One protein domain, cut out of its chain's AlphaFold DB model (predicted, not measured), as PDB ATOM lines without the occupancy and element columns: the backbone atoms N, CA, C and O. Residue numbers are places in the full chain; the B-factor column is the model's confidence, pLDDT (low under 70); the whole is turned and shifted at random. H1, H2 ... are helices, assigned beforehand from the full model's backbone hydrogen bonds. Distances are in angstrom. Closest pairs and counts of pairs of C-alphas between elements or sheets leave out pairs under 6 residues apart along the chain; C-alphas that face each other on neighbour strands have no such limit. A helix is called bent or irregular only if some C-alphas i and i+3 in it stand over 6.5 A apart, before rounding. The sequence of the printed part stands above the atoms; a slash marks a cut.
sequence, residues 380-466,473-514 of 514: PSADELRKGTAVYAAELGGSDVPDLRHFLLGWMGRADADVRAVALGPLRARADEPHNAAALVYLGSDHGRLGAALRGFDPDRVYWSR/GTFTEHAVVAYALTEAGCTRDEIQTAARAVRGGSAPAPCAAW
ATOM      1  N   PRO A 380     100.093 155.270  93.767       92.81
ATOM      2  CA  PRO A 380     100.239 155.208  95.217       92.81
ATOM      3  C   PRO A 380     101.274 154.169  95.649       92.81
ATOM      4  O   PRO A 380     101.291 153.041  95.158       92.81
ATOM      5  N   SER A 381     102.137 154.557  96.588       92.69
ATOM      6  CA  SER A 381     103.134 153.680  97.197       92.69
ATOM      7  C   SER A 381     102.479 152.626  98.096       92.69
ATOM      8  O   SER A 381     101.306 152.724  98.464       92.69
ATOM      9  N   ALA A 382     103.249 151.612  98.500       92.06
ATOM     10  CA  ALA A 382     102.750 150.557  99.378       92.06
ATOM     11  C   ALA A 382     102.237 151.098 100.726       92.06
ATOM     12  O   ALA A 382     101.236 150.600 101.241       92.06
ATOM     13  N   ASP A 383     102.894 152.114 101.289       92.69
ATOM     14  CA  ASP A 383     102.481 152.738 102.551       92.69
ATOM     15  C   ASP A 383     101.189 153.534 102.411       92.69
ATOM     16  O   ASP A 383     100.270 153.386 103.221       92.69
ATOM     17  N   GLU A 384     101.071 154.311 101.337       94.56
ATOM     18  CA  GLU A 384      99.859 155.076 101.055       94.56
ATOM     19  C   GLU A 384      98.667 154.154 100.790       94.56
ATOM     20  O   GLU A 384      97.577 154.378 101.321       94.56
ATOM     21  N   LEU A 385      98.881 153.067 100.041       93.25
ATOM     22  CA  LEU A 385      97.867 152.036  99.842       93.25
ATOM     23  C   LEU A 385      97.472 151.369 101.156       93.25
ATOM     24  O   LEU A 385      96.285 151.163 101.374       93.25
ATOM     25  N   ARG A 386      98.423 151.038 102.041       93.44
ATOM     26  CA  ARG A 386      98.105 150.453 103.356       93.44
ATOM     27  C   ARG A 386      97.200 151.371 104.174       93.44
ATOM     28  O   ARG A 386      96.270 150.890 104.818       93.44
ATOM     29  N   LYS A 387      97.445 152.682 104.136       94.31
ATOM     30  CA  LYS A 387      96.591 153.677 104.796       94.31
ATOM     31  C   LYS A 387      95.211 153.747 104.135       94.31
ATOM     32  O   LYS A 387      94.203 153.660 104.831       94.31
ATOM     33  N   GLY A 388      95.158 153.828 102.804       93.81
ATOM     34  CA  GLY A 388      93.910 153.854 102.038       93.81
ATOM     35  C   GLY A 388      93.036 152.618 102.253       93.81
ATOM     36  O   GLY A 388      91.834 152.746 102.483       93.81
ATOM     37  N   THR A 389      93.631 151.422 102.251       93.25
ATOM     38  CA  THR A 389      92.915 150.161 102.489       93.25
ATOM     39  C   THR A 389      92.458 150.030 103.935       93.25
ATOM     40  O   THR A 389      91.371 149.505 104.167       93.25
ATOM     41  N   ALA A 390      93.236 150.524 104.904       93.56
ATOM     42  CA  ALA A 390      92.826 150.562 106.304       93.56
ATOM     43  C   ALA A 390      91.612 151.477 106.517       93.56
ATOM     44  O   ALA A 390      90.647 151.043 107.142       93.56
ATOM     45  N   VAL A 391      91.621 152.693 105.952       93.50
ATOM     46  CA  VAL A 391      90.474 153.617 106.024       93.50
ATOM     47  C   VAL A 391      89.260 153.011 105.327       93.50
ATOM     48  O   VAL A 391      88.203 152.910 105.938       93.50
ATOM     49  N   TYR A 392      89.415 152.508 104.097       92.44
ATOM     50  CA  TYR A 392      88.323 151.855 103.368       92.44
ATOM     51  C   TYR A 392      87.683 150.724 104.186       92.44
ATOM     52  O   TYR A 392      86.459 150.648 104.278       92.44
ATOM     53  N   ALA A 393      88.516 149.856 104.771       90.19
ATOM     54  CA  ALA A 393      88.063 148.699 105.530       90.19
ATOM     55  C   ALA A 393      87.454 149.078 106.885       90.19
ATOM     56  O   ALA A 393      86.668 148.303 107.414       90.19
ATOM     57  N   ALA A 394      87.842 150.206 107.488       88.50
ATOM     58  CA  ALA A 394      87.360 150.642 108.798       88.50
ATOM     59  C   ALA A 394      85.948 151.248 108.750       88.50
ATOM     60  O   ALA A 394      85.211 151.123 109.729       88.50
ATOM     61  N   GLU A 395      85.558 151.860 107.629       82.12
ATOM     62  CA  GLU A 395      84.267 152.538 107.496       82.12
ATOM     63  C   GLU A 395      83.090 151.567 107.509       82.12
ATOM     64  O   GLU A 395      83.002 150.683 106.661       82.12
ATOM     65  N   LEU A 396      82.154 151.765 108.442       63.78
ATOM     66  CA  LEU A 396      81.024 150.857 108.673       63.78
ATOM     67  C   LEU A 396      79.636 151.494 108.490       63.78
ATOM     68  O   LEU A 396      78.639 150.780 108.562       63.78
ATOM     69  N   GLY A 397      79.536 152.805 108.241       66.25
ATOM     70  CA  GLY A 397      78.244 153.461 108.016       66.25
ATOM     71  C   GLY A 397      78.303 154.989 107.988       66.25
ATOM     72  O   GLY A 397      79.227 155.593 108.520       66.25
ATOM     73  N   GLY A 398      77.312 155.606 107.337       70.62
ATOM     74  CA  GLY A 398      77.196 157.054 107.124       70.62
ATOM     75  C   GLY A 398      76.704 157.374 105.708       70.62
ATOM     76  O   GLY A 398      76.871 156.552 104.805       70.62
ATOM     77  N   SER A 399      76.093 158.546 105.505       70.12
ATOM     78  CA  SER A 399      75.626 158.996 104.178       70.12
ATOM     79  C   SER A 399      76.762 159.114 103.161       70.12
ATOM     80  O   SER A 399      76.564 158.830 101.985       70.12
ATOM     81  N   ASP A 400      77.957 159.455 103.640       76.44
ATOM     82  CA  ASP A 400      79.099 159.851 102.810       76.44
ATOM     83  C   ASP A 400      80.070 158.688 102.531       76.44
ATOM     84  O   ASP A 400      80.976 158.784 101.701       76.44
ATOM     85  N   VAL A 401      79.890 157.561 103.230       80.56
ATOM     86  CA  VAL A 401      80.747 156.367 103.119       80.56
ATOM     87  C   VAL A 401      80.814 155.812 101.692       80.56
ATOM     88  O   VAL A 401      81.911 155.445 101.260       80.56
ATOM     89  N   PRO A 402      79.712 155.732 100.925       78.19
ATOM     90  CA  PRO A 402      79.780 155.229  99.558       78.19
ATOM     91  C   PRO A 402      80.660 156.087  98.640       78.19
ATOM     92  O   PRO A 402      81.461 155.531  97.885       78.19
ATOM     93  N   ASP A 403      80.567 157.416  98.742       82.31
ATOM     94  CA  ASP A 403      81.393 158.339  97.960       82.31
ATOM     95  C   ASP A 403      82.865 158.219  98.364       82.31
ATOM     96  O   ASP A 403      83.737 158.070  97.504       82.31
ATOM     97  N   LEU A 404      83.153 158.183  99.669       88.00
ATOM     98  CA  LEU A 404      84.505 157.966 100.191       88.00
ATOM     99  C   LEU A 404      85.118 156.674  99.631       88.00
ATOM    100  O   LEU A 404      86.227 156.691  99.091       88.00
ATOM    101  N   ARG A 405      84.383 155.559  99.695       88.06
ATOM    102  CA  ARG A 405      84.819 154.262  99.153       88.06
ATOM    103  C   ARG A 405      85.068 154.328  97.646       88.06
ATOM    104  O   ARG A 405      86.085 153.813  97.179       88.06
ATOM    105  N   HIS A 406      84.190 154.980  96.888       85.50
ATOM    106  CA  HIS A 406      84.362 155.169  95.447       85.50
ATOM    107  C   HIS A 406      85.624 155.980  95.111       85.50
ATOM    108  O   HIS A 406      86.385 155.614  94.205       85.50
ATOM    109  N   PHE A 407      85.866 157.073  95.838       90.56
ATOM    110  CA  PHE A 407      87.049 157.903  95.637       90.56
ATOM    111  C   PHE A 407      88.337 157.139  95.955       90.56
ATOM    112  O   PHE A 407      89.255 157.113  95.128       90.56
ATOM    113  N   LEU A 408      88.367 156.438  97.090       92.06
ATOM    114  CA  LEU A 408      89.497 155.608  97.500       92.06
ATOM    115  C   LEU A 408      89.782 154.480  96.506       92.06
ATOM    116  O   LEU A 408      90.937 154.294  96.139       92.06
ATOM    117  N   LEU A 409      88.768 153.750  96.026       89.56
ATOM    118  CA  LEU A 409      88.967 152.695  95.021       89.56
ATOM    119  C   LEU A 409      89.563 153.247  93.730       89.56
ATOM    120  O   LEU A 409      90.514 152.674  93.201       89.56
ATOM    121  N   GLY A 410      89.045 154.377  93.247       87.81
ATOM    122  CA  GLY A 410      89.573 155.024  92.047       87.81
ATOM    123  C   GLY A 410      91.048 155.415  92.186       87.81
ATOM    124  O   GLY A 410      91.818 155.226  91.250       87.81
ATOM    125  N   TRP A 411      91.450 155.919  93.355       92.56
ATOM    126  CA  TRP A 411      92.848 156.249  93.642       92.56
ATOM    127  C   TRP A 411      93.725 154.994  93.806       92.56
ATOM    128  O   TRP A 411      94.734 154.864  93.116       92.56
ATOM    129  N   MET A 412      93.320 154.030  94.642       92.69
ATOM    130  CA  MET A 412      94.065 152.784  94.886       92.69
ATOM    131  C   MET A 412      94.223 151.923  93.625       92.69
ATOM    132  O   MET A 412      95.239 151.249  93.460       92.69
ATOM    133  N   GLY A 413      93.247 151.956  92.712       88.69
ATOM    134  CA  GLY A 413      93.295 151.233  91.438       88.69
ATOM    135  C   GLY A 413      94.442 151.660  90.518       88.69
ATOM    136  O   GLY A 413      94.815 150.900  89.628       88.69
ATOM    137  N   ARG A 414      95.050 152.832  90.754       90.06
ATOM    138  CA  ARG A 414      96.217 153.315  89.997       90.06
ATOM    139  C   ARG A 414      97.535 152.667  90.403       90.06
ATOM    140  O   ARG A 414      98.503 152.814  89.668       90.06
ATOM    141  N   ALA A 415      97.592 152.003  91.558       90.06
ATOM    142  CA  ALA A 415      98.819 151.354  92.003       90.06
ATOM    143  C   ALA A 415      99.203 150.187  91.098       90.06
ATOM    144  O   ALA A 415      98.322 149.490  90.605       90.06
ATOM    145  N   ASP A 416     100.494 149.904  90.958       88.88
ATOM    146  CA  ASP A 416     100.955 148.709  90.250       88.88
ATOM    147  C   ASP A 416     100.473 147.430  90.947       88.88
ATOM    148  O   ASP A 416     100.315 147.385  92.172       88.88
ATOM    149  N   ALA A 417     100.254 146.365  90.172       85.81
ATOM    150  CA  ALA A 417      99.699 145.108  90.681       85.81
ATOM    151  C   ALA A 417     100.513 144.525  91.852       85.81
ATOM    152  O   ALA A 417      99.929 144.091  92.849       85.81
ATOM    153  N   ASP A 418     101.844 144.592  91.769       86.12
ATOM    154  CA  ASP A 418     102.750 144.097  92.808       86.12
ATOM    155  C   ASP A 418     102.636 144.910  94.105       86.12
ATOM    156  O   ASP A 418     102.608 144.351  95.204       86.12
ATOM    157  N   VAL A 419     102.490 146.234  93.989       86.81
ATOM    158  CA  VAL A 419     102.317 147.139  95.134       86.81
ATOM    159  C   VAL A 419     100.957 146.896  95.792       86.81
ATOM    160  O   VAL A 419     100.870 146.774  97.019       86.81
ATOM    161  N   ARG A 420      99.897 146.734  94.984       87.94
ATOM    162  CA  ARG A 420      98.561 146.373  95.477       87.94
ATOM    163  C   ARG A 420      98.608 145.060  96.249       87.94
ATOM    164  O   ARG A 420      98.128 145.016  97.376       87.94
ATOM    165  N   ALA A 421      99.227 144.006  95.719       82.88
ATOM    166  CA  ALA A 421      99.223 142.678  96.342       82.88
ATOM    167  C   ALA A 421      99.691 142.670  97.815       82.88
ATOM    168  O   ALA A 421      99.155 141.901  98.630       82.88
ATOM    169  N   VAL A 422     100.639 143.548  98.160       83.19
ATOM    170  CA  VAL A 422     101.240 143.677  99.499       83.19
ATOM    171  C   VAL A 422     100.401 144.547 100.448       83.19
ATOM    172  O   VAL A 422     100.420 144.327 101.660       83.19
ATOM    173  N   ALA A 423      99.622 145.502  99.934       86.69
ATOM    174  CA  ALA A 423      98.922 146.509 100.743       86.69
ATOM    175  C   ALA A 423      97.458 146.167 101.108       86.69
ATOM    176  O   ALA A 423      96.798 146.926 101.818       86.69
ATOM    177  N   LEU A 424      96.939 145.016 100.664       87.88
ATOM    178  CA  LEU A 424      95.522 144.627 100.815       87.88
ATOM    179  C   LEU A 424      95.189 143.879 102.117       87.88
ATOM    180  O   LEU A 424      94.061 143.416 102.287       87.88
ATOM    181  N   GLY A 425      96.151 143.736 103.032       88.44
ATOM    182  CA  GLY A 425      95.966 143.047 104.317       88.44
ATOM    183  C   GLY A 425      94.701 143.470 105.086       88.44
ATOM    184  O   GLY A 425      93.923 142.586 105.450       88.44
ATOM    185  N   PRO A 426      94.437 144.781 105.271       90.19
ATOM    186  CA  PRO A 426      93.235 145.257 105.962       90.19
ATOM    187  C   PRO A 426      91.921 144.799 105.313       90.19
ATOM    188  O   PRO A 426      91.025 144.325 106.006       90.19
ATOM    189  N   LEU A 427      91.826 144.854 103.977       88.44
ATOM    190  CA  LEU A 427      90.648 144.379 103.241       88.44
ATOM    191  C   LEU A 427      90.480 142.862 103.359       88.44
ATOM    192  O   LEU A 427      89.368 142.376 103.551       88.44
ATOM    193  N   ARG A 428      91.582 142.101 103.283       89.25
ATOM    194  CA  ARG A 428      91.566 140.633 103.433       89.25
ATOM    195  C   ARG A 428      91.085 140.203 104.817       89.25
ATOM    196  O   ARG A 428      90.370 139.207 104.917       89.25
ATOM    197  N   ALA A 429      91.452 140.946 105.860       89.25
ATOM    198  CA  ALA A 429      91.038 140.668 107.233       89.25
ATOM    199  C   ALA A 429      89.521 140.824 107.449       89.25
ATOM    200  O   ALA A 429      88.981 140.185 108.346       89.25
ATOM    201  N   ARG A 430      88.847 141.625 106.612       88.38
ATOM    202  CA  ARG A 430      87.401 141.919 106.671       88.38
ATOM    203  C   ARG A 430      86.667 141.534 105.381       88.38
ATOM    204  O   ARG A 430      85.704 142.177 104.971       88.38
ATOM    205  N   ALA A 431      87.169 140.514 104.685       84.81
ATOM    206  CA  ALA A 431      86.675 140.095 103.370       84.81
ATOM    207  C   ALA A 431      85.346 139.315 103.418       84.81
ATOM    208  O   ALA A 431      84.854 138.852 102.386       84.81
ATOM    209  N   ASP A 432      84.793 139.099 104.607       82.50
ATOM    210  CA  ASP A 432      83.422 138.649 104.838       82.50
ATOM    211  C   ASP A 432      82.396 139.763 104.577       82.50
ATOM    212  O   ASP A 432      81.253 139.469 104.219       82.50
ATOM    213  N   GLU A 433      82.819 141.027 104.650       83.62
ATOM    214  CA  GLU A 433      81.990 142.181 104.322       83.62
ATOM    215  C   GLU A 433      81.902 142.390 102.793       83.62
ATOM    216  O   GLU A 433      82.934 142.492 102.117       83.62
ATOM    217  N   PRO A 434      80.689 142.496 102.210       80.81
ATOM    218  CA  PRO A 434      80.502 142.540 100.755       80.81
ATOM    219  C   PRO A 434      81.279 143.651 100.035       80.81
ATOM    220  O   PRO A 434      81.836 143.430  98.963       80.81
ATOM    221  N   HIS A 435      81.368 144.842 100.625       81.69
ATOM    222  CA  HIS A 435      82.070 145.981 100.026       81.69
ATOM    223  C   HIS A 435      83.604 145.820 100.049       81.69
ATOM    224  O   HIS A 435      84.275 146.299  99.133       81.69
ATOM    225  N   ASN A 436      84.164 145.128 101.050       87.12
ATOM    226  CA  ASN A 436      85.595 144.805 101.123       87.12
ATOM    227  C   ASN A 436      85.947 143.679 100.149       87.12
ATOM    228  O   ASN A 436      86.958 143.748  99.451       87.12
ATOM    229  N   ALA A 437      85.077 142.674 100.034       83.06
ATOM    230  CA  ALA A 437      85.195 141.643  99.010       83.06
ATOM    231  C   ALA A 437      85.155 142.239  97.592       83.06
ATOM    232  O   ALA A 437      85.987 141.888  96.759       83.06
ATOM    233  N   ALA A 438      84.245 143.182  97.327       81.88
ATOM    234  CA  ALA A 438      84.169 143.879  96.043       81.88
ATOM    235  C   ALA A 438      85.438 144.696  95.748       81.88
ATOM    236  O   ALA A 438      85.949 144.653  94.632       81.88
ATOM    237  N   ALA A 439      85.993 145.379  96.756       85.81
ATOM    238  CA  ALA A 439      87.265 146.087  96.631       85.81
ATOM    239  C   ALA A 439      88.427 145.149  96.262       85.81
ATOM    240  O   ALA A 439      89.236 145.483  95.400       85.81
ATOM    241  N   LEU A 440      88.501 143.959  96.872       86.62
ATOM    242  CA  LEU A 440      89.526 142.956  96.553       86.62
ATOM    243  C   LEU A 440      89.423 142.443  95.109       86.62
ATOM    244  O   LEU A 440      90.461 142.204  94.482       86.62
ATOM    245  N   VAL A 441      88.198 142.295  94.592       81.62
ATOM    246  CA  VAL A 441      87.942 141.944  93.186       81.62
ATOM    247  C   VAL A 441      88.398 143.082  92.269       81.62
ATOM    248  O   VAL A 441      89.209 142.844  91.380       81.62
ATOM    249  N   TYR A 442      87.969 144.322  92.534       83.31
ATOM    250  CA  TYR A 442      88.346 145.502  91.742       83.31
ATOM    251  C   TYR A 442      89.862 145.722  91.673       83.31
ATOM    252  O   TYR A 442      90.414 145.989  90.610       83.31
ATOM    253  N   LEU A 443      90.569 145.567  92.796       83.56
ATOM    254  CA  LEU A 443      92.024 145.754  92.860       83.56
ATOM    255  C   LEU A 443      92.814 144.576  92.244       83.56
ATOM    256  O   LEU A 443      94.046 144.552  92.325       83.56
ATOM    257  N   GLY A 444      92.120 143.616  91.615       72.88
ATOM    258  CA  GLY A 444      92.694 142.512  90.842       72.88
ATOM    259  C   GLY A 444      93.346 141.426  91.694       72.88
ATOM    260  O   GLY A 444      94.289 140.782  91.245       72.88
ATOM    261  N   SER A 445      92.909 141.262  92.947       66.81
ATOM    262  CA  SER A 445      93.688 140.527  93.952       66.81
ATOM    263  C   SER A 445      93.117 139.182  94.388       66.81
ATOM    264  O   SER A 445      93.886 138.321  94.810       66.81
ATOM    265  N   ASP A 446      91.796 138.994  94.334       69.75
ATOM    266  CA  ASP A 446      91.162 137.761  94.811       69.75
ATOM    267  C   ASP A 446      89.737 137.627  94.268       69.75
ATOM    268  O   ASP A 446      88.740 137.951  94.920       69.75
ATOM    269  N   HIS A 447      89.636 137.122  93.043       66.19
ATOM    270  CA  HIS A 447      88.350 136.877  92.417       66.19
ATOM    271  C   HIS A 447      87.525 135.797  93.162       66.19
ATOM    272  O   HIS A 447      86.294 135.797  93.098       66.19
ATOM    273  N   GLY A 448      88.162 134.936  93.973       65.69
ATOM    274  CA  GLY A 448      87.488 133.952  94.832       65.69
ATOM    275  C   GLY A 448      86.553 134.575  95.879       65.69
ATOM    276  O   GLY A 448      85.691 133.892  96.436       65.69
ATOM    277  N   ARG A 449      86.661 135.889  96.112       72.56
ATOM    278  CA  ARG A 449      85.788 136.664  97.008       72.56
ATOM    279  C   ARG A 449      84.527 137.209  96.336       72.56
ATOM    280  O   ARG A 449      83.680 137.769  97.035       72.56
ATOM    281  N   LEU A 450      84.331 136.973  95.034       70.12
ATOM    282  CA  LEU A 450      83.159 137.428  94.272       70.12
ATOM    283  C   LEU A 450      81.828 137.040  94.941       70.12
ATOM    284  O   LEU A 450      80.906 137.847  95.017       70.12
ATOM    285  N   GLY A 451      81.735 135.833  95.505       68.31
ATOM    286  CA  GLY A 451      80.521 135.387  96.194       68.31
ATOM    287  C   GLY A 451      80.156 136.228  97.423       68.31
ATOM    288  O   GLY A 451      78.975 136.438  97.685       68.31
ATOM    289  N   ALA A 452      81.138 136.746  98.168       73.88
ATOM    290  CA  ALA A 452      80.880 137.645  99.293       73.88
ATOM    291  C   ALA A 452      80.437 139.034  98.814       73.88
ATOM    292  O   ALA A 452      79.471 139.571  99.355       73.88
ATOM    293  N   ALA A 453      81.061 139.556  97.751       75.50
ATOM    294  CA  ALA A 453      80.659 140.813  97.117       75.50
ATOM    295  C   ALA A 453      79.192 140.777  96.656       75.50
ATOM    296  O   ALA A 453      78.423 141.698  96.921       75.50
ATOM    297  N   LEU A 454      78.777 139.662  96.049       73.06
ATOM    298  CA  LEU A 454      77.415 139.469  95.550       73.06
ATOM    299  C   LEU A 454      76.365 139.258  96.655       73.06
ATOM    300  O   LEU A 454      75.190 139.526  96.422       73.06
ATOM    301  N   ARG A 455      76.743 138.808  97.863       75.56
ATOM    302  CA  ARG A 455      75.790 138.577  98.972       75.56
ATOM    303  C   ARG A 455      75.157 139.858  99.514       75.56
ATOM    304  O   ARG A 455      73.996 139.833  99.902       75.56
ATOM    305  N   GLY A 456      75.907 140.957  99.538       67.69
ATOM    306  CA  GLY A 456      75.390 142.275  99.925       67.69
ATOM    307  C   GLY A 456      74.799 143.065  98.764       67.69
ATOM    308  O   GLY A 456      74.407 144.207  98.956       67.69
ATOM    309  N   PHE A 457      74.780 142.497  97.557       71.62
ATOM    310  CA  PHE A 457      74.390 143.202  96.349       71.62
ATOM    311  C   PHE A 457      72.894 143.030  96.045       71.62
ATOM    312  O   PHE A 457      72.441 141.948  95.674       71.62
ATOM    313  N   ASP A 458      72.118 144.105  96.175       74.06
ATOM    314  CA  ASP A 458      70.762 144.223  95.659       74.06
ATOM    315  C   ASP A 458      70.738 144.751  94.213       74.06
ATOM    316  O   ASP A 458      70.850 145.964  94.006       74.06
ATOM    317  N   PRO A 459      70.559 143.878  93.201       67.00
ATOM    318  CA  PRO A 459      70.550 144.290  91.800       67.00
ATOM    319  C   PRO A 459      69.409 145.256  91.461       67.00
ATOM    320  O   PRO A 459      69.508 145.966  90.459       67.00
ATOM    321  N   ASP A 460      68.353 145.297  92.280       69.00
ATOM    322  CA  ASP A 460      67.156 146.101  92.039       69.00
ATOM    323  C   ASP A 460      67.274 147.515  92.642       69.00
ATOM    324  O   ASP A 460      66.450 148.384  92.357       69.00
ATOM    325  N   ARG A 461      68.318 147.779  93.445       67.12
ATOM    326  CA  ARG A 461      68.591 149.088  94.076       67.12
ATOM    327  C   ARG A 461      69.762 149.848  93.448       67.12
ATOM    328  O   ARG A 461      70.135 150.910  93.943       67.12
ATOM    329  N   VAL A 462      70.339 149.326  92.364       59.59
ATOM    330  CA  VAL A 462      71.417 149.983  91.614       59.59
ATOM    331  C   VAL A 462      70.848 150.738  90.421       59.59
ATOM    332  O   VAL A 462      70.295 150.143  89.493       59.59
ATOM    333  N   TYR A 463      71.050 152.052  90.411       60.09
ATOM    334  CA  TYR A 463      70.776 152.889  89.250       60.09
ATOM    335  C   TYR A 463      71.980 152.860  88.305       60.09
ATOM    336  O   TYR A 463      73.058 153.346  88.626       60.09
ATOM    337  N   TRP A 464      71.794 152.269  87.126       55.78
ATOM    338  CA  TRP A 464      72.810 152.227  86.077       55.78
ATOM    339  C   TRP A 464      72.631 153.439  85.153       55.78
ATOM    340  O   TRP A 464      71.808 153.386  84.236       55.78
ATOM    341  N   SER A 465      73.369 154.533  85.362       47.38
ATOM    342  CA  SER A 465      73.367 155.651  84.407       47.38
ATOM    343  C   SER A 465      74.288 155.329  83.230       47.38
ATOM    344  O   SER A 465      75.513 155.419  83.313       47.38
ATOM    345  N   ARG A 466      73.696 154.931  82.104       38.94
ATOM    346  CA  ARG A 466      74.406 154.733  80.838       38.94
ATOM    347  C   ARG A 466      74.507 156.090  80.129       38.94
ATOM    348  O   ARG A 466      73.656 156.413  79.312       38.94
ATOM    349  N   GLY A 473      73.698 161.934  92.469       44.84
ATOM    350  CA  GLY A 473      72.755 161.115  93.207       44.84
ATOM    351  C   GLY A 473      73.553 160.093  93.984       44.84
ATOM    352  O   GLY A 473      73.990 159.111  93.395       44.84
ATOM    353  N   THR A 474      73.766 160.377  95.270       51.09
ATOM    354  CA  THR A 474      74.249 159.479  96.334       51.09
ATOM    355  C   THR A 474      74.677 158.091  95.844       51.09
ATOM    356  O   THR A 474      73.816 157.238  95.573       51.09
ATOM    357  N   PHE A 475      75.987 157.825  95.765       60.16
ATOM    358  CA  PHE A 475      76.437 156.441  95.629       60.16
ATOM    359  C   PHE A 475      75.855 155.640  96.801       60.16
ATOM    360  O   PHE A 475      75.811 156.100  97.936       60.16
ATOM    361  N   THR A 476      75.362 154.436  96.538       68.75
ATOM    362  CA  THR A 476      74.975 153.489  97.594       68.75
ATOM    363  C   THR A 476      76.043 152.407  97.705       68.75
ATOM    364  O   THR A 476      76.830 152.218  96.777       68.75
ATOM    365  N   GLU A 477      76.067 151.640  98.799       66.75
ATOM    366  CA  GLU A 477      76.970 150.479  98.906       66.75
ATOM    367  C   GLU A 477      76.803 149.511  97.721       66.75
ATOM    368  O   GLU A 477      77.780 148.987  97.190       66.75
ATOM    369  N   HIS A 478      75.569 149.360  97.233       71.88
ATOM    370  CA  HIS A 478      75.247 148.590  96.038       71.88
ATOM    371  C   HIS A 478      75.877 149.177  94.770       71.88
ATOM    372  O   HIS A 478      76.398 148.428  93.948       71.88
ATOM    373  N   ALA A 479      75.874 150.504  94.614       69.38
ATOM    374  CA  ALA A 479      76.517 151.170  93.483       69.38
ATOM    375  C   ALA A 479      78.041 150.973  93.495       69.38
ATOM    376  O   ALA A 479      78.625 150.749  92.439       69.38
ATOM    377  N   VAL A 480      78.679 150.975  94.674       68.38
ATOM    378  CA  VAL A 480      80.120 150.691  94.812       68.38
ATOM    379  C   VAL A 480      80.440 149.255  94.392       68.38
ATOM    380  O   VAL A 480      81.381 149.036  93.633       68.38
ATOM    381  N   VAL A 481      79.639 148.277  94.832       73.12
ATOM    382  CA  VAL A 481      79.812 146.867  94.441       73.12
ATOM    383  C   VAL A 481      79.571 146.672  92.939       73.12
ATOM    384  O   VAL A 481      80.377 146.021  92.283       73.12
ATOM    385  N   ALA A 482      78.517 147.266  92.367       72.56
ATOM    386  CA  ALA A 482      78.270 147.236  90.920       72.56
ATOM    387  C   ALA A 482      79.441 147.834  90.135       72.56
ATOM    388  O   ALA A 482      79.940 147.196  89.212       72.56
ATOM    389  N   TYR A 483      79.885 149.032  90.527       71.12
ATOM    390  CA  TYR A 483      81.003 149.736  89.906       71.12
ATOM    391  C   TYR A 483      82.270 148.875  89.916       71.12
ATOM    392  O   TYR A 483      82.864 148.646  88.867       71.12
ATOM    393  N   ALA A 484      82.620 148.318  91.079       69.44
ATOM    394  CA  ALA A 484      83.768 147.433  91.242       69.44
ATOM    395  C   ALA A 484      83.716 146.212  90.307       69.44
ATOM    396  O   ALA A 484      84.722 145.867  89.693       69.44
ATOM    397  N   LEU A 485      82.549 145.573  90.174       73.81
ATOM    398  CA  LEU A 485      82.372 144.397  89.317       73.81
ATOM    399  C   LEU A 485      82.380 144.743  87.825       73.81
ATOM    400  O   LEU A 485      82.899 143.970  87.027       73.81
ATOM    401  N   THR A 486      81.831 145.896  87.443       74.69
ATOM    402  CA  THR A 486      81.868 146.374  86.054       74.69
ATOM    403  C   THR A 486      83.280 146.737  85.616       74.69
ATOM    404  O   THR A 486      83.703 146.328  84.539       74.69
ATOM    405  N   GLU A 487      84.030 147.449  86.453       70.19
ATOM    406  CA  GLU A 487      85.440 147.770  86.192       70.19
ATOM    407  C   GLU A 487      86.321 146.511  86.180       70.19
ATOM    408  O   GLU A 487      87.281 146.432  85.419       70.19
ATOM    409  N   ALA A 488      85.951 145.476  86.944       66.12
ATOM    410  CA  ALA A 488      86.569 144.150  86.876       66.12
ATOM    411  C   ALA A 488      86.137 143.318  85.645       66.12
ATOM    412  O   ALA A 488      86.498 142.149  85.537       66.12
ATOM    413  N   GLY A 489      85.361 143.890  84.716       71.81
ATOM    414  CA  GLY A 489      84.999 143.261  83.444       71.81
ATOM    415  C   GLY A 489      83.699 142.451  83.442       71.81
ATOM    416  O   GLY A 489      83.370 141.859  82.415       71.81
ATOM    417  N   CYS A 490      82.925 142.431  84.533       75.38
ATOM    418  CA  CYS A 490      81.611 141.787  84.544       75.38
ATOM    419  C   CYS A 490      80.567 142.659  83.824       75.38
ATOM    420  O   CYS A 490      80.385 143.842  84.128       75.38
ATOM    421  N   THR A 491      79.808 142.069  82.908       80.94
ATOM    422  CA  THR A 491      78.662 142.726  82.275       80.94
ATOM    423  C   THR A 491      77.507 142.898  83.263       80.94
ATOM    424  O   THR A 491      77.373 142.175  84.253       80.94
ATOM    425  N   ARG A 492      76.607 143.846  82.971       78.75
ATOM    426  CA  ARG A 492      75.398 144.077  83.777       78.75
ATOM    427  C   ARG A 492      74.583 142.795  83.978       78.75
ATOM    428  O   ARG A 492      74.139 142.530  85.093       78.75
ATOM    429  N   ASP A 493      74.395 142.015  82.917       80.81
ATOM    430  CA  ASP A 493      73.563 140.810  82.948       80.81
ATOM    431  C   ASP A 493      74.214 139.696  83.782       80.81
ATOM    432  O   ASP A 493      73.521 139.000  84.529       80.81
ATOM    433  N   GLU A 494      75.544 139.575  83.739       79.25
ATOM    434  CA  GLU A 494      76.307 138.645  84.585       79.25
ATOM    435  C   GLU A 494      76.206 139.015  86.063       79.25
ATOM    436  O   GLU A 494      75.905 138.155  86.891       79.25
ATOM    437  N   ILE A 495      76.369 140.299  86.397       77.62
ATOM    438  CA  ILE A 495      76.250 140.793  87.775       77.62
ATOM    439  C   ILE A 495      74.838 140.522  88.314       77.62
ATOM    440  O   ILE A 495      74.682 139.985  89.413       77.62
ATOM    441  N   GLN A 496      73.795 140.848  87.540       79.88
ATOM    442  CA  GLN A 496      72.403 140.619  87.944       79.88
ATOM    443  C   GLN A 496      72.079 139.128  88.109       79.88
ATOM    444  O   GLN A 496      71.396 138.745  89.062       79.88
ATOM    445  N   THR A 497      72.576 138.282  87.207       80.38
ATOM    446  CA  THR A 497      72.360 136.829  87.255       80.38
ATOM    447  C   THR A 497      73.056 136.209  88.462       80.38
ATOM    448  O   THR A 497      72.427 135.470  89.225       80.38
ATOM    449  N   ALA A 498      74.323 136.555  88.692       75.31
ATOM    450  CA  ALA A 498      75.102 136.038  89.810       75.31
ATOM    451  C   ALA A 498      74.531 136.497  91.164       75.31
ATOM    452  O   ALA A 498      74.419 135.694  92.092       75.31
ATOM    453  N   ALA A 499      74.071 137.747  91.268       76.38
ATOM    454  CA  ALA A 499      73.415 138.263  92.469       76.38
ATOM    455  C   ALA A 499      72.104 137.531  92.803       76.38
ATOM    456  O   ALA A 499      71.854 137.171  93.956       76.38
ATOM    457  N   ARG A 500      71.265 137.259  91.792       80.00
ATOM    458  CA  ARG A 500      70.020 136.489  91.968       80.00
ATOM    459  C   ARG A 500      70.295 135.043  92.383       80.00
ATOM    460  O   ARG A 500      69.593 134.529  93.250       80.00
ATOM    461  N   ALA A 501      71.322 134.410  91.816       74.38
ATOM    462  CA  ALA A 501      71.732 133.058  92.190       74.38
ATOM    463  C   ALA A 501      72.149 132.983  93.669       74.38
ATOM    464  O   ALA A 501      71.660 132.124  94.403       74.38
ATOM    465  N   VAL A 502      72.963 133.939  94.127       72.50
ATOM    466  CA  VAL A 502      73.406 134.030  95.525       72.50
ATOM    467  C   VAL A 502      72.228 134.232  96.486       72.50
ATOM    468  O   VAL A 502      72.170 133.568  97.520       72.50
ATOM    469  N   ARG A 503      71.243 135.073  96.131       74.25
ATOM    470  CA  ARG A 503      69.988 135.221  96.902       74.25
ATOM    471  C   ARG A 503      69.187 133.925  96.991       74.25
ATOM    472  O   ARG A 503      68.611 133.632  98.032       74.25
ATOM    473  N   GLY A 504      69.163 133.149  95.910       75.94
ATOM    474  CA  GLY A 504      68.505 131.844  95.851       75.94
ATOM    475  C   GLY A 504      69.271 130.714  96.547       75.94
ATOM    476  O   GLY A 504      68.917 129.554  96.354       75.94
ATOM    477  N   GLY A 505      70.342 131.012  97.294       71.75
ATOM    478  CA  GLY A 505      71.188 130.008  97.948       71.75
ATOM    479  C   GLY A 505      72.016 129.164  96.975       71.75
ATOM    480  O   GLY A 505      72.561 128.131  97.361       71.75
ATOM    481  N   SER A 506      72.104 129.583  95.712       70.50
ATOM    482  CA  SER A 506      72.870 128.904  94.670       70.50
ATOM    483  C   SER A 506      74.282 129.481  94.582       70.50
ATOM    484  O   SER A 506      74.508 130.663  94.850       70.50
ATOM    485  N   ALA A 507      75.249 128.649  94.195       58.75
ATOM    486  CA  ALA A 507      76.596 129.126  93.911       58.75
ATOM    487  C   ALA A 507      76.549 130.119  92.730       58.75
ATOM    488  O   ALA A 507      75.879 129.830  91.734       58.75
ATOM    489  N   PRO A 508      77.215 131.285  92.819       63.03
ATOM    490  CA  PRO A 508      77.253 132.233  91.713       63.03
ATOM    491  C   PRO A 508      77.929 131.594  90.496       63.03
ATOM    492  O   PRO A 508      78.975 130.958  90.627       63.03
ATOM    493  N   ALA A 509      77.348 131.785  89.311       59.44
ATOM    494  CA  ALA A 509      78.060 131.535  88.064       59.44
ATOM    495  C   ALA A 509      79.150 132.615  87.900       59.44
ATOM    496  O   ALA A 509      78.867 133.785  88.184       59.44
ATOM    497  N   PRO A 510      80.386 132.258  87.510       57.28
ATOM    498  CA  PRO A 510      81.462 133.232  87.344       57.28
ATOM    499  C   PRO A 510      81.109 134.248  86.250       57.28
ATOM    500  O   PRO A 510      80.443 133.901  85.274       57.28
ATOM    501  N   CYS A 511      81.570 135.495  86.404       69.69
ATOM    502  CA  CYS A 511      81.632 136.424  85.274       69.69
ATOM    503  C   CYS A 511      82.456 135.748  84.170       69.69
ATOM    504  O   CYS A 511      83.514 135.196  84.470       69.69
ATOM    505  N   ALA A 512      81.991 135.748  82.921       53.12
ATOM    506  CA  ALA A 512      82.595 134.960  81.846       53.12
ATOM    507  C   ALA A 512      84.008 135.433  81.442       53.12
ATOM    508  O   ALA A 512      84.644 134.794  80.610       53.12
ATOM    509  N   ALA A 513      84.501 136.525  82.034       45.56
ATOM    510  CA  ALA A 513      85.824 137.103  81.818       45.56
ATOM    511  C   ALA A 513      86.812 136.789  82.963       45.56
ATOM    512  O   ALA A 513      87.413 137.702  83.527       45.56
ATOM    513  N   TRP A 514      86.959 135.510  83.318       45.16
ATOM    514  CA  TRP A 514      88.092 135.027  84.119       45.16
ATOM    515  C   TRP A 514      89.032 134.200  83.252       45.16
ATOM    516  O   TRP A 514      88.532 133.261  82.588       45.16
TER     517      TRP A 514
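Overview. This is residues 380 to 466 and 473 to 514 of the 514 residues of an uncharacterized protein of Deltaproteobacteria bacterium (UniProt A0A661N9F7). Look for a compact cluster of eight short helices with H5 in its middle: H6 and H7 pack on H5, and the hairpin of H1 and H2, with H3 and H4 packed on H1, makes one end of the longest axis. At the other end H8 packs on H6 at a steep angle, nearly crosswise. The printed part has 129 residues with eight named helices, H1 to H8 in chain order, and no named strand; its class is all helix. It is compact, with a radius of gyration of the C-alphas of 13.8 A, and spans 40 by 32 by 27 A.

Along the chain. Find C-alpha 382 at (102.750, 150.557, 99.378); from there H1, the longest helix, runs 18.0 A to C-alpha 394 at (87.360, 150.642, 108.798). H2 is residues 401 to 412, 16.1 A long. The shorter H3, residues 417 to 423, and H4, residues 425 to 429, follow. Next come H5, residues 434 to 442, 12.3 A, and H6, residues 447 to 455, 14.3 A. H6 is irregular: C-alphas 448 and 451 are 7.2 A apart. Past the cut, H7 is residues 477 to 487, 15.5 A, and H8 is residues 492 to 503, 16.7 A, ending at (69.988, 135.221, 96.902).

Arrangement. Start at H1, which forms a helical hairpin with H2: they touch at a shallow tilt of 18 degrees, opposite ways, with the closest C-alphas, Tyr 392 and Arg 405, 6.0 A apart. H3 touches H1 at a steep tilt of 59 degrees, closest at C-alphas 423 and 386, 4.8 A. H4 touches H1, closest at C-alphas 426 and 390, 5.3 A, and also H5, closest at C-alphas 427 and 436, 5.5 A. H5 and H6 form the second hairpin, at a shallow tilt of 33 degrees, only just short of steep; their closest C-alphas, Pro 434 and Ala 453, are 4.0 A apart. H7 touches H5 at a shallow tilt of 17 degrees, the same way, closest at C-alphas 484 and 442, 5.0 A. Residues 402 to 406 of H2 alone touch H7. H8 touches H6, closest at C-alphas 499 and 454, 5.2 A. H1 and H8 are apart. Every O i to N i+4 pair is within hydrogen-bond range in H1, H2, H4, H5, H7 and H8; in H3 it is 2 of 3 and in H6 3 of 5.

Size, cuts and confidence. The two C-alphas farthest apart, Ser 381 and Gly 504, are 41.0 A apart. Residues 467 to 472 are not printed; C-alphas 466 and 473 across this cut are 14.0 A apart. Of the links printed whole, H1 to H2 is short and the others are tight. Mean pLDDT of the printed part is 77.2; look for values under 70 at residues 459 to 466, 473 to 477 and 507 to 514, among others.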